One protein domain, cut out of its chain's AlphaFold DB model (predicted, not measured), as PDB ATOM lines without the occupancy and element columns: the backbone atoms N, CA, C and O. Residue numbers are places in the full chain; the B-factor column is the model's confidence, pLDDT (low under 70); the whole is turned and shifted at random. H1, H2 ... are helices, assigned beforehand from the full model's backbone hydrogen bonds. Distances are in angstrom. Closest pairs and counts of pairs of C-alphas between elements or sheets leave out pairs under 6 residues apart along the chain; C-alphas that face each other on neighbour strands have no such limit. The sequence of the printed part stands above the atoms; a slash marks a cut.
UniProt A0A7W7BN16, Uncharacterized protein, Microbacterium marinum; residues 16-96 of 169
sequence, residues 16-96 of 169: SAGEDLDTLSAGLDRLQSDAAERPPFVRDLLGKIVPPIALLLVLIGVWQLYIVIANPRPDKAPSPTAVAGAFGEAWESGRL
ATOM      1  N   SER A  16      64.480 109.718  33.968       74.88
ATOM      2  CA  SER A  16      64.275 111.046  33.351       74.88
ATOM      3  C   SER A  16      63.027 111.083  32.473       74.88
ATOM      4  O   SER A  16      62.293 112.061  32.489       74.88
ATOM      5  N   ALA A  17      62.741 109.993  31.750       79.00
ATOM      6  CA  ALA A  17      61.527 109.901  30.942       79.00
ATOM      7  C   ALA A  17      60.250 109.974  31.803       79.00
ATOM      8  O   ALA A  17      59.238 110.497  31.346       79.00
ATOM      9  N   GLY A  18      60.294 109.474  33.044       84.50
ATOM     10  CA  GLY A  18      59.215 109.650  34.016       84.50
ATOM     11  C   GLY A  18      59.069 111.107  34.460       84.50
ATOM     12  O   GLY A  18      57.968 111.641  34.420       84.50
ATOM     13  N   GLU A  19      60.179 111.775  34.786       86.94
ATOM     14  CA  GLU A  19      60.200 113.183  35.223       86.94
ATOM     15  C   GLU A  19      59.723 114.161  34.128       86.94
ATOM     16  O   GLU A  19      59.009 115.127  34.418       86.94
ATOM     17  N   ASP A  20      60.048 113.892  32.859       84.00
ATOM     18  CA  ASP A  20      59.569 114.666  31.707       84.00
ATOM     19  C   ASP A  20      58.050 114.501  31.501       84.00
ATOM     20  O   ASP A  20      57.340 115.474  31.229       84.00
ATOM     21  N   LEU A  21      57.525 113.280  31.673       86.62
ATOM     22  CA  LEU A  21      56.088 112.994  31.589       86.62
ATOM     23  C   LEU A  21      55.316 113.539  32.792       86.62
ATOM     24  O   LEU A  21      54.203 114.023  32.601       86.62
ATOM     25  N   ASP A  22      55.887 113.516  33.995       88.62
ATOM     26  CA  ASP A  22      55.305 114.141  35.188       88.62
ATOM     27  C   ASP A  22      55.268 115.669  35.047       88.62
ATOM     28  O   ASP A  22      54.262 116.300  35.368       88.62
ATOM     29  N   THR A  23      56.310 116.277  34.472       86.62
ATOM     30  CA  THR A  23      56.352 117.724  34.199       86.62
ATOM     31  C   THR A  23      55.337 118.127  33.128       86.62
ATOM     32  O   THR A  23      54.635 119.130  33.281       86.62
ATOM     33  N   LEU A  24      55.207 117.337  32.057       88.50
ATOM     34  CA  LEU A  24      54.171 117.540  31.045       88.50
ATOM     35  C   LEU A  24      52.778 117.261  31.594       88.50
ATOM     36  O   LEU A  24      51.866 117.987  31.233       88.50
ATOM     37  N   SER A  25      52.603 116.275  32.472       84.12
ATOM     38  CA  SER A  25      51.316 115.977  33.106       84.12
ATOM     39  C   SER A  25      50.919 117.080  34.080       84.12
ATOM     40  O   SER A  25      49.764 117.472  34.075       84.12
ATOM     41  N   ALA A  26      51.859 117.669  34.822       88.88
ATOM     42  CA  ALA A  26      51.620 118.848  35.657       88.88
ATOM     43  C   ALA A  26      51.362 120.120  34.822       88.88
ATOM     44  O   ALA A  26      50.546 120.967  35.187       88.88
ATOM     45  N   GLY A  27      52.031 120.260  33.674       83.00
ATOM     46  CA  GLY A  27      51.793 121.342  32.715       83.00
ATOM     47  C   GLY A  27      50.460 121.203  31.972       83.00
ATOM     48  O   GLY A  27      49.749 122.194  31.799       83.00
ATOM     49  N   LEU A  28      50.094 119.981  31.580       88.56
ATOM     50  CA  LEU A  28      48.792 119.640  31.011       88.56
ATOM     51  C   LEU A  28      47.707 119.786  32.057       88.56
ATOM     52  O   LEU A  28      46.674 120.335  31.724       88.56
ATOM     53  N   ASP A  29      47.934 119.372  33.297       83.06
ATOM     54  CA  ASP A  29      46.991 119.567  34.390       83.06
ATOM     55  C   ASP A  29      46.767 121.059  34.634       83.06
ATOM     56  O   ASP A  29      45.634 121.476  34.814       83.06
ATOM     57  N   ARG A  30      47.792 121.910  34.493       79.44
ATOM     58  CA  ARG A  30      47.635 123.371  34.544       79.44
ATOM     59  C   ARG A  30      46.894 123.943  33.327       79.44
ATOM     60  O   ARG A  30      46.079 124.844  33.497       79.44
ATOM     61  N   LEU A  31      47.137 123.435  32.116       74.00
ATOM     62  CA  LEU A  31      46.426 123.847  30.892       74.00
ATOM     63  C   LEU A  31      44.979 123.318  30.844       74.00
ATOM     64  O   LEU A  31      44.087 124.009  30.357       74.00
ATOM     65  N   GLN A  32      44.732 122.119  31.369       68.94
ATOM     66  CA  GLN A  32      43.418 121.491  31.497       68.94
ATOM     67  C   GLN A  32      42.648 122.057  32.685       68.94
ATOM     68  O   GLN A  32      41.440 122.212  32.569       68.94
ATOM     69  N   SER A  33      43.314 122.428  33.779       71.06
ATOM     70  CA  SER A  33      42.701 123.131  34.910       71.06
ATOM     71  C   SER A  33      42.356 124.569  34.540       71.06
ATOM     72  O   SER A  33      41.251 124.999  34.837       71.06
ATOM     73  N   ASP A  34      43.202 125.286  33.788       65.50
ATOM     74  CA  ASP A  34      42.843 126.600  33.224       65.50
ATOM     75  C   ASP A  34      41.691 126.473  32.203       65.50
ATOM     76  O   ASP A  34      40.835 127.350  32.113       65.50
ATOM     77  N   ALA A  35      41.591 125.349  31.480       59.62
ATOM     78  CA  ALA A  35      40.428 125.040  30.641       59.62
ATOM     79  C   ALA A  35      39.175 124.648  31.455       59.62
ATOM     80  O   ALA A  35      38.063 125.006  31.063       59.62
ATOM     81  N   ALA A  36      39.332 123.958  32.588       60.00
ATOM     82  CA  ALA A  36      38.249 123.574  33.496       60.00
ATOM     83  C   ALA A  36      37.733 124.767  34.327       60.00
ATOM     84  O   ALA A  36      36.545 124.826  34.646       60.00
ATOM     85  N   GLU A  37      38.592 125.753  34.604       59.22
ATOM     86  CA  GLU A  37      38.296 127.001  35.319       59.22
ATOM     87  C   GLU A  37      37.926 128.167  34.378       59.22
ATOM     88  O   GLU A  37      37.615 129.264  34.840       59.22
ATOM     89  N   ARG A  38      37.852 127.951  33.052       55.94
ATOM     90  CA  ARG A  38      37.317 128.921  32.069       55.94
ATOM     91  C   ARG A  38      35.858 128.638  31.672       55.94
ATOM     92  O   ARG A  38      35.583 128.304  30.517       55.94
ATOM     93  N   PRO A  39      34.855 128.865  32.544       61.19
ATOM     94  CA  PRO A  39      33.470 128.814  32.122       61.19
ATOM     95  C   PRO A  39      32.996 130.019  31.285       61.19
ATOM     96  O   PRO A  39      32.106 129.782  30.476       61.19
ATOM     97  N   PRO A  40      33.499 131.275  31.354       61.75
ATOM     98  CA  PRO A  40      32.804 132.360  30.656       61.75
ATOM     99  C   PRO A  40      33.096 132.387  29.153       61.75
ATOM    100  O   PRO A  40      32.165 132.528  28.376       61.75
ATOM    101  N   PHE A  41      34.343 132.194  28.711       63.56
ATOM    102  CA  PHE A  41      34.683 132.387  27.294       63.56
ATOM    103  C   PHE A  41      34.177 131.240  26.410       63.56
ATOM    104  O   PHE A  41      33.583 131.489  25.369       63.56
ATOM    105  N   VAL A  42      34.325 129.981  26.842       65.94
ATOM    106  CA  VAL A  42      33.821 128.822  26.081       65.94
ATOM    107  C   VAL A  42      32.294 128.794  26.072       65.94
ATOM    108  O   VAL A  42      31.708 128.540  25.024       65.94
ATOM    109  N   ARG A  43      31.624 129.106  27.193       71.75
ATOM    110  CA  ARG A  43      30.150 129.167  27.232       71.75
ATOM    111  C   ARG A  43      29.606 130.357  26.453       71.75
ATOM    112  O   ARG A  43      28.550 130.217  25.851       71.75
ATOM    113  N   ASP A  44      30.305 131.488  26.426       74.31
ATOM    114  CA  ASP A  44      29.900 132.657  25.641       74.31
ATOM    115  C   ASP A  44      30.146 132.439  24.137       74.31
ATOM    116  O   ASP A  44      29.282 132.755  23.322       74.31
ATOM    117  N   LEU A  45      31.250 131.789  23.743       67.69
ATOM    118  CA  LEU A  45      31.462 131.344  22.358       67.69
ATOM    119  C   LEU A  45      30.424 130.299  21.939       67.69
ATOM    120  O   LEU A  45      29.827 130.423  20.871       67.69
ATOM    121  N   LEU A  46      30.156 129.300  22.782       76.25
ATOM    122  CA  LEU A  46      29.155 128.275  22.497       76.25
ATOM    123  C   LEU A  46      27.748 128.889  22.454       76.25
ATOM    124  O   LEU A  46      26.975 128.582  21.555       76.25
ATOM    125  N   GLY A  47      27.447 129.838  23.340       76.81
ATOM    126  CA  GLY A  47      26.205 130.611  23.336       76.81
ATOM    127  C   GLY A  47      26.042 131.520  22.116       76.81
ATOM    128  O   GLY A  47      24.913 131.790  21.720       76.81
ATOM    129  N   LYS A  48      27.137 131.951  21.480       72.31
ATOM    130  CA  LYS A  48      27.130 132.719  20.222       72.31
ATOM    131  C   LYS A  48      27.062 131.835  18.972       72.31
ATOM    132  O   LYS A  48      26.501 132.261  17.968       72.31
ATOM    133  N   ILE A  49      27.598 130.616  19.033       78.06
ATOM    134  CA  ILE A  49      27.620 129.642  17.925       78.06
ATOM    135  C   ILE A  49      26.330 128.806  17.869       78.06
ATOM    136  O   ILE A  49      25.880 128.425  16.789       78.06
ATOM    137  N   VAL A  50      25.686 128.557  19.011       82.75
ATOM    138  CA  VAL A  50      24.417 127.818  19.074       82.75
ATOM    139  C   VAL A  50      23.291 128.503  18.279       82.75
ATOM    140  O   VAL A  50      22.642 127.800  17.511       82.75
ATOM    141  N   PRO A  51      23.051 129.828  18.368       78.75
ATOM    142  CA  PRO A  51      21.999 130.501  17.607       78.75
ATOM    143  C   PRO A  51      22.100 130.331  16.080       78.75
ATOM    144  O   PRO A  51      21.098 129.929  15.483       78.75
ATOM    145  N   PRO A  52      23.251 130.569  15.413       76.56
ATOM    146  CA  PRO A  52      23.348 130.377  13.967       76.56
ATOM    147  C   PRO A  52      23.236 128.903  13.560       76.56
ATOM    148  O   PRO A  52      22.578 128.609  12.561       76.56
ATOM    149  N   ILE A  53      23.800 127.965  14.335       80.44
ATOM    150  CA  ILE A  53      23.666 126.526  14.046       80.44
ATOM    151  C   ILE A  53      22.216 126.070  14.215       80.44
ATOM    152  O   ILE A  53      21.692 125.362  13.359       80.44
ATOM    153  N   ALA A  54      21.544 126.488  15.288       83.75
ATOM    154  CA  ALA A  54      20.144 126.159  15.519       83.75
ATOM    155  C   ALA A  54      19.260 126.683  14.378       83.75
ATOM    156  O   ALA A  54      18.410 125.949  13.881       83.75
ATOM    157  N   LEU A  55      19.501 127.911  13.909       82.62
ATOM    158  CA  LEU A  55      18.771 128.491  12.781       82.62
ATOM    159  C   LEU A  55      19.020 127.707  11.484       82.62
ATOM    160  O   LEU A  55      18.074 127.448  10.744       82.62
ATOM    161  N   LEU A  56      20.255 127.253  11.244       83.12
ATOM    162  CA  LEU A  56      20.588 126.405  10.098       83.12
ATOM    163  C   LEU A  56      19.887 125.042  10.172       83.12
ATOM    164  O   LEU A  56      19.298 124.605   9.187       83.12
ATOM    165  N   LEU A  57      19.905 124.389  11.336       86.69
ATOM    166  CA  LEU A  57      19.209 123.119  11.547       86.69
ATOM    167  C   LEU A  57      17.699 123.266  11.353       86.69
ATOM    168  O   LEU A  57      17.082 122.417  10.713       86.69
ATOM    169  N   VAL A  58      17.109 124.356  11.849       89.12
ATOM    170  CA  VAL A  58      15.692 124.667  11.630       89.12
ATOM    171  C   VAL A  58      15.417 124.914  10.150       89.12
ATOM    172  O   VAL A  58      14.464 124.352   9.622       89.12
ATOM    173  N   LEU A  59      16.248 125.691   9.456       86.25
ATOM    174  CA  LEU A  59      16.087 125.961   8.027       86.25
ATOM    175  C   LEU A  59      16.164 124.672   7.198       86.25
ATOM    176  O   LEU A  59      15.292 124.429   6.364       86.25
ATOM    177  N   ILE A  60      17.163 123.824   7.463       85.88
ATOM    178  CA  ILE A  60      17.300 122.507   6.831       85.88
ATOM    179  C   ILE A  60      16.089 121.636   7.169       85.88
ATOM    180  O   ILE A  60      15.545 120.994   6.278       85.88
ATOM    181  N   GLY A  61      15.630 121.635   8.422       90.19
ATOM    182  CA  GLY A  61      14.464 120.871   8.861       90.19
ATOM    183  C   GLY A  61      13.172 121.301   8.163       90.19
ATOM    184  O   GLY A  61      12.451 120.455   7.641       90.19
ATOM    185  N   VAL A  62      12.904 122.608   8.086       88.50
ATOM    186  CA  VAL A  62      11.747 123.173   7.369       88.50
ATOM    187  C   VAL A  62      11.827 122.844   5.881       88.50
ATOM    188  O   VAL A  62      10.823 122.476   5.275       88.50
ATOM    189  N   TRP A  63      13.016 122.936   5.289       84.38
ATOM    190  CA  TRP A  63      13.206 122.630   3.879       84.38
ATOM    191  C   TRP A  63      13.053 121.132   3.582       84.38
ATOM    192  O   TRP A  63      12.384 120.765   2.622       84.38
ATOM    193  N   GLN A  64      13.580 120.259   4.441       82.81
ATOM    194  CA  GLN A  64      13.353 118.815   4.356       82.81
ATOM    195  C   GLN A  64      11.869 118.474   4.512       82.81
ATOM    196  O   GLN A  64      11.329 117.710   3.717       82.81
ATOM    197  N   LEU A  65      11.179 119.098   5.472       86.12
ATOM    198  CA  LEU A  65       9.735 118.947   5.644       86.12
ATOM    199  C   LEU A  65       8.973 119.397   4.387       86.12
ATOM    200  O   LEU A  65       8.041 118.721   3.953       86.12
ATOM    201  N   TYR A  66       9.404 120.493   3.758       80.69
ATOM    202  CA  TYR A  66       8.857 120.958   2.487       80.69
ATOM    203  C   TYR A  66       9.073 119.944   1.354       80.69
ATOM    204  O   TYR A  66       8.123 119.647   0.636       80.69
ATOM    205  N   ILE A  67      10.271 119.366   1.207       80.50
ATOM    206  CA  ILE A  67      10.544 118.335   0.190       80.50
ATOM    207  C   ILE A  67       9.679 117.088   0.414       80.50
ATOM    208  O   ILE A  67       9.100 116.574  -0.543       80.50
ATOM    209  N   VAL A  68       9.539 116.640   1.666       80.50
ATOM    210  CA  VAL A  68       8.736 115.457   2.023       80.50
ATOM    211  C   VAL A  68       7.250 115.666   1.717       80.50
ATOM    212  O   VAL A  68       6.606 114.760   1.191       80.50
ATOM    213  N   ILE A  69       6.698 116.847   2.014       80.94
ATOM    214  CA  ILE A  69       5.268 117.131   1.815       80.94
ATOM    215  C   ILE A  69       4.961 117.490   0.358       80.94
ATOM    216  O   ILE A  69       3.991 116.994  -0.212       80.94
ATOM    217  N   ALA A  70       5.755 118.375  -0.245       78.00
ATOM    218  CA  ALA A  70       5.464 118.922  -1.567       78.00
ATOM    219  C   ALA A  70       5.872 117.980  -2.710       78.00
ATOM    220  O   ALA A  70       5.450 118.209  -3.844       78.00
ATOM    221  N   ASN A  71       6.693 116.958  -2.422       72.00
ATOM    222  CA  ASN A  71       7.220 115.971  -3.369       72.00
ATOM    223  C   ASN A  71       7.556 116.591  -4.748       72.00
ATOM    224  O   ASN A  71       7.051 116.144  -5.786       72.00
ATOM    225  N   PRO A  72       8.319 117.708  -4.774       69.19
ATOM    226  CA  PRO A  72       8.554 118.436  -6.009       69.19
ATOM    227  C   PRO A  72       9.302 117.530  -6.986       69.19
ATOM    228  O   PRO A  72      10.221 116.815  -6.589       69.19
ATOM    229  N   ARG A  73       8.917 117.565  -8.273       59.53
ATOM    230  CA  ARG A  73       9.643 116.839  -9.328       59.53
ATOM    231  C   ARG A  73      11.156 117.103  -9.168       59.53
ATOM    232  O   ARG A  73      11.526 118.271  -9.007       59.53
ATOM    233  N   PRO A  74      12.003 116.057  -9.224       59.94
ATOM    234  CA  PRO A  74      13.417 116.092  -8.824       59.94
ATOM    235  C   PRO A  74      14.304 117.083  -9.603       59.94
ATOM    236  O   PRO A  74      15.453 117.289  -9.237       59.94
ATOM    237  N   ASP A  75      13.769 117.750 -10.625       57.47
ATOM    238  CA  ASP A  75      14.480 118.693 -11.494       57.47
ATOM    239  C   ASP A  75      14.518 120.151 -10.986       57.47
ATOM    240  O   ASP A  75      15.108 121.011 -11.638       57.47
ATOM    241  N   LYS A  76      13.858 120.482  -9.865       56.28
ATOM    242  CA  LYS A  76      13.739 121.877  -9.371       56.28
ATOM    243  C   LYS A  76      14.217 122.128  -7.942       56.28
ATOM    244  O   LYS A  76      14.221 123.282  -7.516       56.28
ATOM    245  N   ALA A  77      14.602 121.096  -7.200       58.12
ATOM    246  CA  ALA A  77      15.079 121.257  -5.831       58.12
ATOM    247  C   ALA A  77      16.619 121.345  -5.828       58.12
ATOM    248  O   ALA A  77      17.270 120.335  -6.097       58.12
ATOM    249  N   PRO A  78      17.225 122.519  -5.559       59.88
ATOM    250  CA  PRO A  78      18.675 122.615  -5.388       59.88
ATOM    251  C   PRO A  78      19.117 121.702  -4.236       59.88
ATOM    252  O   PRO A  78      18.403 121.575  -3.246       59.88
ATOM    253  N   SER A  79      20.257 121.025  -4.371       61.09
ATOM    254  CA  SER A  79      20.654 119.978  -3.427       61.09
ATOM    255  C   SER A  79      20.922 120.541  -2.018       61.09
ATOM    256  O   SER A  79      21.532 121.606  -1.888       61.09
ATOM    257  N   PRO A  80      20.551 119.819  -0.940       60.88
ATOM    258  CA  PRO A  80      20.806 120.250   0.443       60.88
ATOM    259  C   PRO A  80      22.295 120.505   0.719       60.88
ATOM    260  O   PRO A  80      22.670 121.320   1.559       60.88
ATOM    261  N   THR A  81      23.151 119.816  -0.032       62.97
ATOM    262  CA  THR A  81      24.606 119.941   0.003       62.97
ATOM    263  C   THR A  81      25.113 121.290  -0.498       62.97
ATOM    264  O   THR A  81      26.161 121.725  -0.035       62.97
ATOM    265  N   ALA A  82      24.386 121.989  -1.376       65.75
ATOM    266  CA  ALA A  82      24.800 123.302  -1.875       65.75
ATOM    267  C   ALA A  82      24.732 124.379  -0.778       65.75
ATOM    268  O   ALA A  82      25.605 125.236  -0.687       65.75
ATOM    269  N   VAL A  83      23.729 124.298   0.103       67.12
ATOM    270  CA  VAL A  83      23.583 125.219   1.243       67.12
ATOM    271  C   VAL A  83      24.604 124.901   2.338       67.12
ATOM    272  O   VAL A  83      25.196 125.812   2.912       67.12
ATOM    273  N   ALA A  84      24.866 123.613   2.593       67.44
ATOM    274  CA  ALA A  84      25.926 123.189   3.510       67.44
ATOM    275  C   ALA A  84      27.328 123.580   3.001       67.44
ATOM    276  O   ALA A  84      28.171 123.991   3.795       67.44
ATOM    277  N   GLY A  85      27.555 123.513   1.686       68.81
ATOM    278  CA  GLY A  85      28.786 123.967   1.035       68.81
ATOM    279  C   GLY A  85      29.012 125.469   1.198       68.81
ATOM    280  O   GLY A  85      30.070 125.863   1.670       68.81
ATOM    281  N   ALA A  86      27.989 126.293   0.940       66.81
ATOM    282  CA  ALA A  86      28.067 127.745   1.141       66.81
ATOM    283  C   ALA A  86      28.332 128.135   2.611       66.81
ATOM    284  O   ALA A  86      28.984 129.141   2.891       66.81
ATOM    285  N   PHE A  87      27.851 127.331   3.566       65.56
ATOM    286  CA  PHE A  87      28.161 127.499   4.986       65.56
ATOM    287  C   PHE A  87      29.612 127.107   5.316       65.56
ATOM    288  O   PHE A  87      30.275 127.810   6.076       65.56
ATOM    289  N   GLY A  88      30.122 126.026   4.717       67.44
ATOM    290  CA  GLY A  88      31.536 125.647   4.794       67.44
ATOM    291  C   GLY A  88      32.457 126.722   4.215       67.44
ATOM    292  O   GLY A  88      33.417 127.114   4.870       67.44
ATOM    293  N   GLU A  89      32.104 127.292   3.064       62.84
ATOM    294  CA  GLU A  89      32.819 128.419   2.449       62.84
ATOM    295  C   GLU A  89      32.805 129.670   3.335       62.84
ATOM    296  O   GLU A  89      33.824 130.347   3.479       62.84
ATOM    297  N   ALA A  90      31.684 129.966   4.000       59.84
ATOM    298  CA  ALA A  90      31.621 131.057   4.970       59.84
ATOM    299  C   ALA A  90      32.515 130.797   6.201       59.84
ATOM    300  O   ALA A  90      33.108 131.739   6.732       59.84
ATOM    301  N   TRP A  91      32.656 129.539   6.625       56.97
ATOM    302  CA  TRP A  91      33.524 129.128   7.733       56.97
ATOM    303  C   TRP A  91      35.013 129.192   7.369       56.97
ATOM    304  O   TRP A  91      35.834 129.658   8.160       56.97
ATOM    305  N   GLU A  92      35.354 128.784   6.149       59.59
ATOM    306  CA  GLU A  92      36.714 128.805   5.605       59.59
ATOM    307  C   GLU A  92      37.174 130.228   5.255       59.59
ATOM    308  O   GLU A  92      38.355 130.549   5.363       59.59
ATOM    309  N   SER A  93      36.233 131.130   4.947       54.03
ATOM    310  CA  SER A  93      36.526 132.534   4.630       54.03
ATOM    311  C   SER A  93      37.147 133.347   5.776       54.03
ATOM    312  O   SER A  93      37.526 134.496   5.553       54.03
ATOM    313  N   GLY A  94      37.250 132.807   7.000       52.06
ATOM    314  CA  GLY A  94      38.051 133.406   8.078       52.06
ATOM    315  C   GLY A  94      37.597 134.798   8.550       52.06
ATOM    316  O   GLY A  94      38.252 135.408   9.394       52.06
ATOM    317  N   ARG A  95      36.450 135.305   8.076       49.56
ATOM    318  CA  ARG A  95      35.930 136.661   8.363       49.56
ATOM    319  C   ARG A  95      35.603 136.913   9.841       49.56
ATOM    320  O   ARG A  95      35.374 138.054  10.232       49.56
ATOM    321  N   LEU A  96      35.611 135.872  10.676       48.03
ATOM    322  CA  LEU A  96      35.498 135.979  12.136       48.03
ATOM    323  C   LEU A  96      36.834 136.300  12.829       48.03
ATOM    324  O   LEU A  96      36.826 136.850  13.927       48.03
TER     325      LEU A  96
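AT A GLANCE: This is residues 16 to 96 of the 169 residues of an uncharacterized protein of Microbacterium marinum (UniProt A0A7W7BN16). Two helices, H1 and the long H2, follow each other end to end with a corner between them, and beyond H2 the chain folds back so that the shorter H3 runs loosely beside H2. Residues 16 to 55 stick out free. The printed part has 81 residues with three named helices, H1, H2, H3, and no named strand: all helix. It is extended, a rod of 69 by 28 by 26 A, radius of gyration of the C-alphas 22.1 A.

HOW THE PARTS SIT: H1, residues 16 to 36, and H2, residues 39 to 70, meet only through their tight link. H2 has a kink of 27 degrees near residue 49. H3, residues 80 to 92, is close to H2 but not clearly touching; their closest C-alphas, Ile 60 and Pro 80, are 7.6 A apart. They run opposite ways at a shallow tilt of 22 degrees. H1 and H3 are apart. Every O i to N i+4 pair is within hydrogen-bond range in H1 and H3, and 26 of 28 in H2.

IN THESE COORDINATES: H1 begins at C-alpha 16 (64.275, 111.046, 33.351) and is 28.9 A long; H2 is 44.9 A; H3, 18.8 A, ends at C-alpha 92 (36.714, 128.805, 5.605).

THE WHOLE: The farthest C-alphas, Ser 16 and Arg 73, are 69.6 A apart. The printed part has no cut and no long link. Residues 72 to 96 are among those with pLDDT under 70.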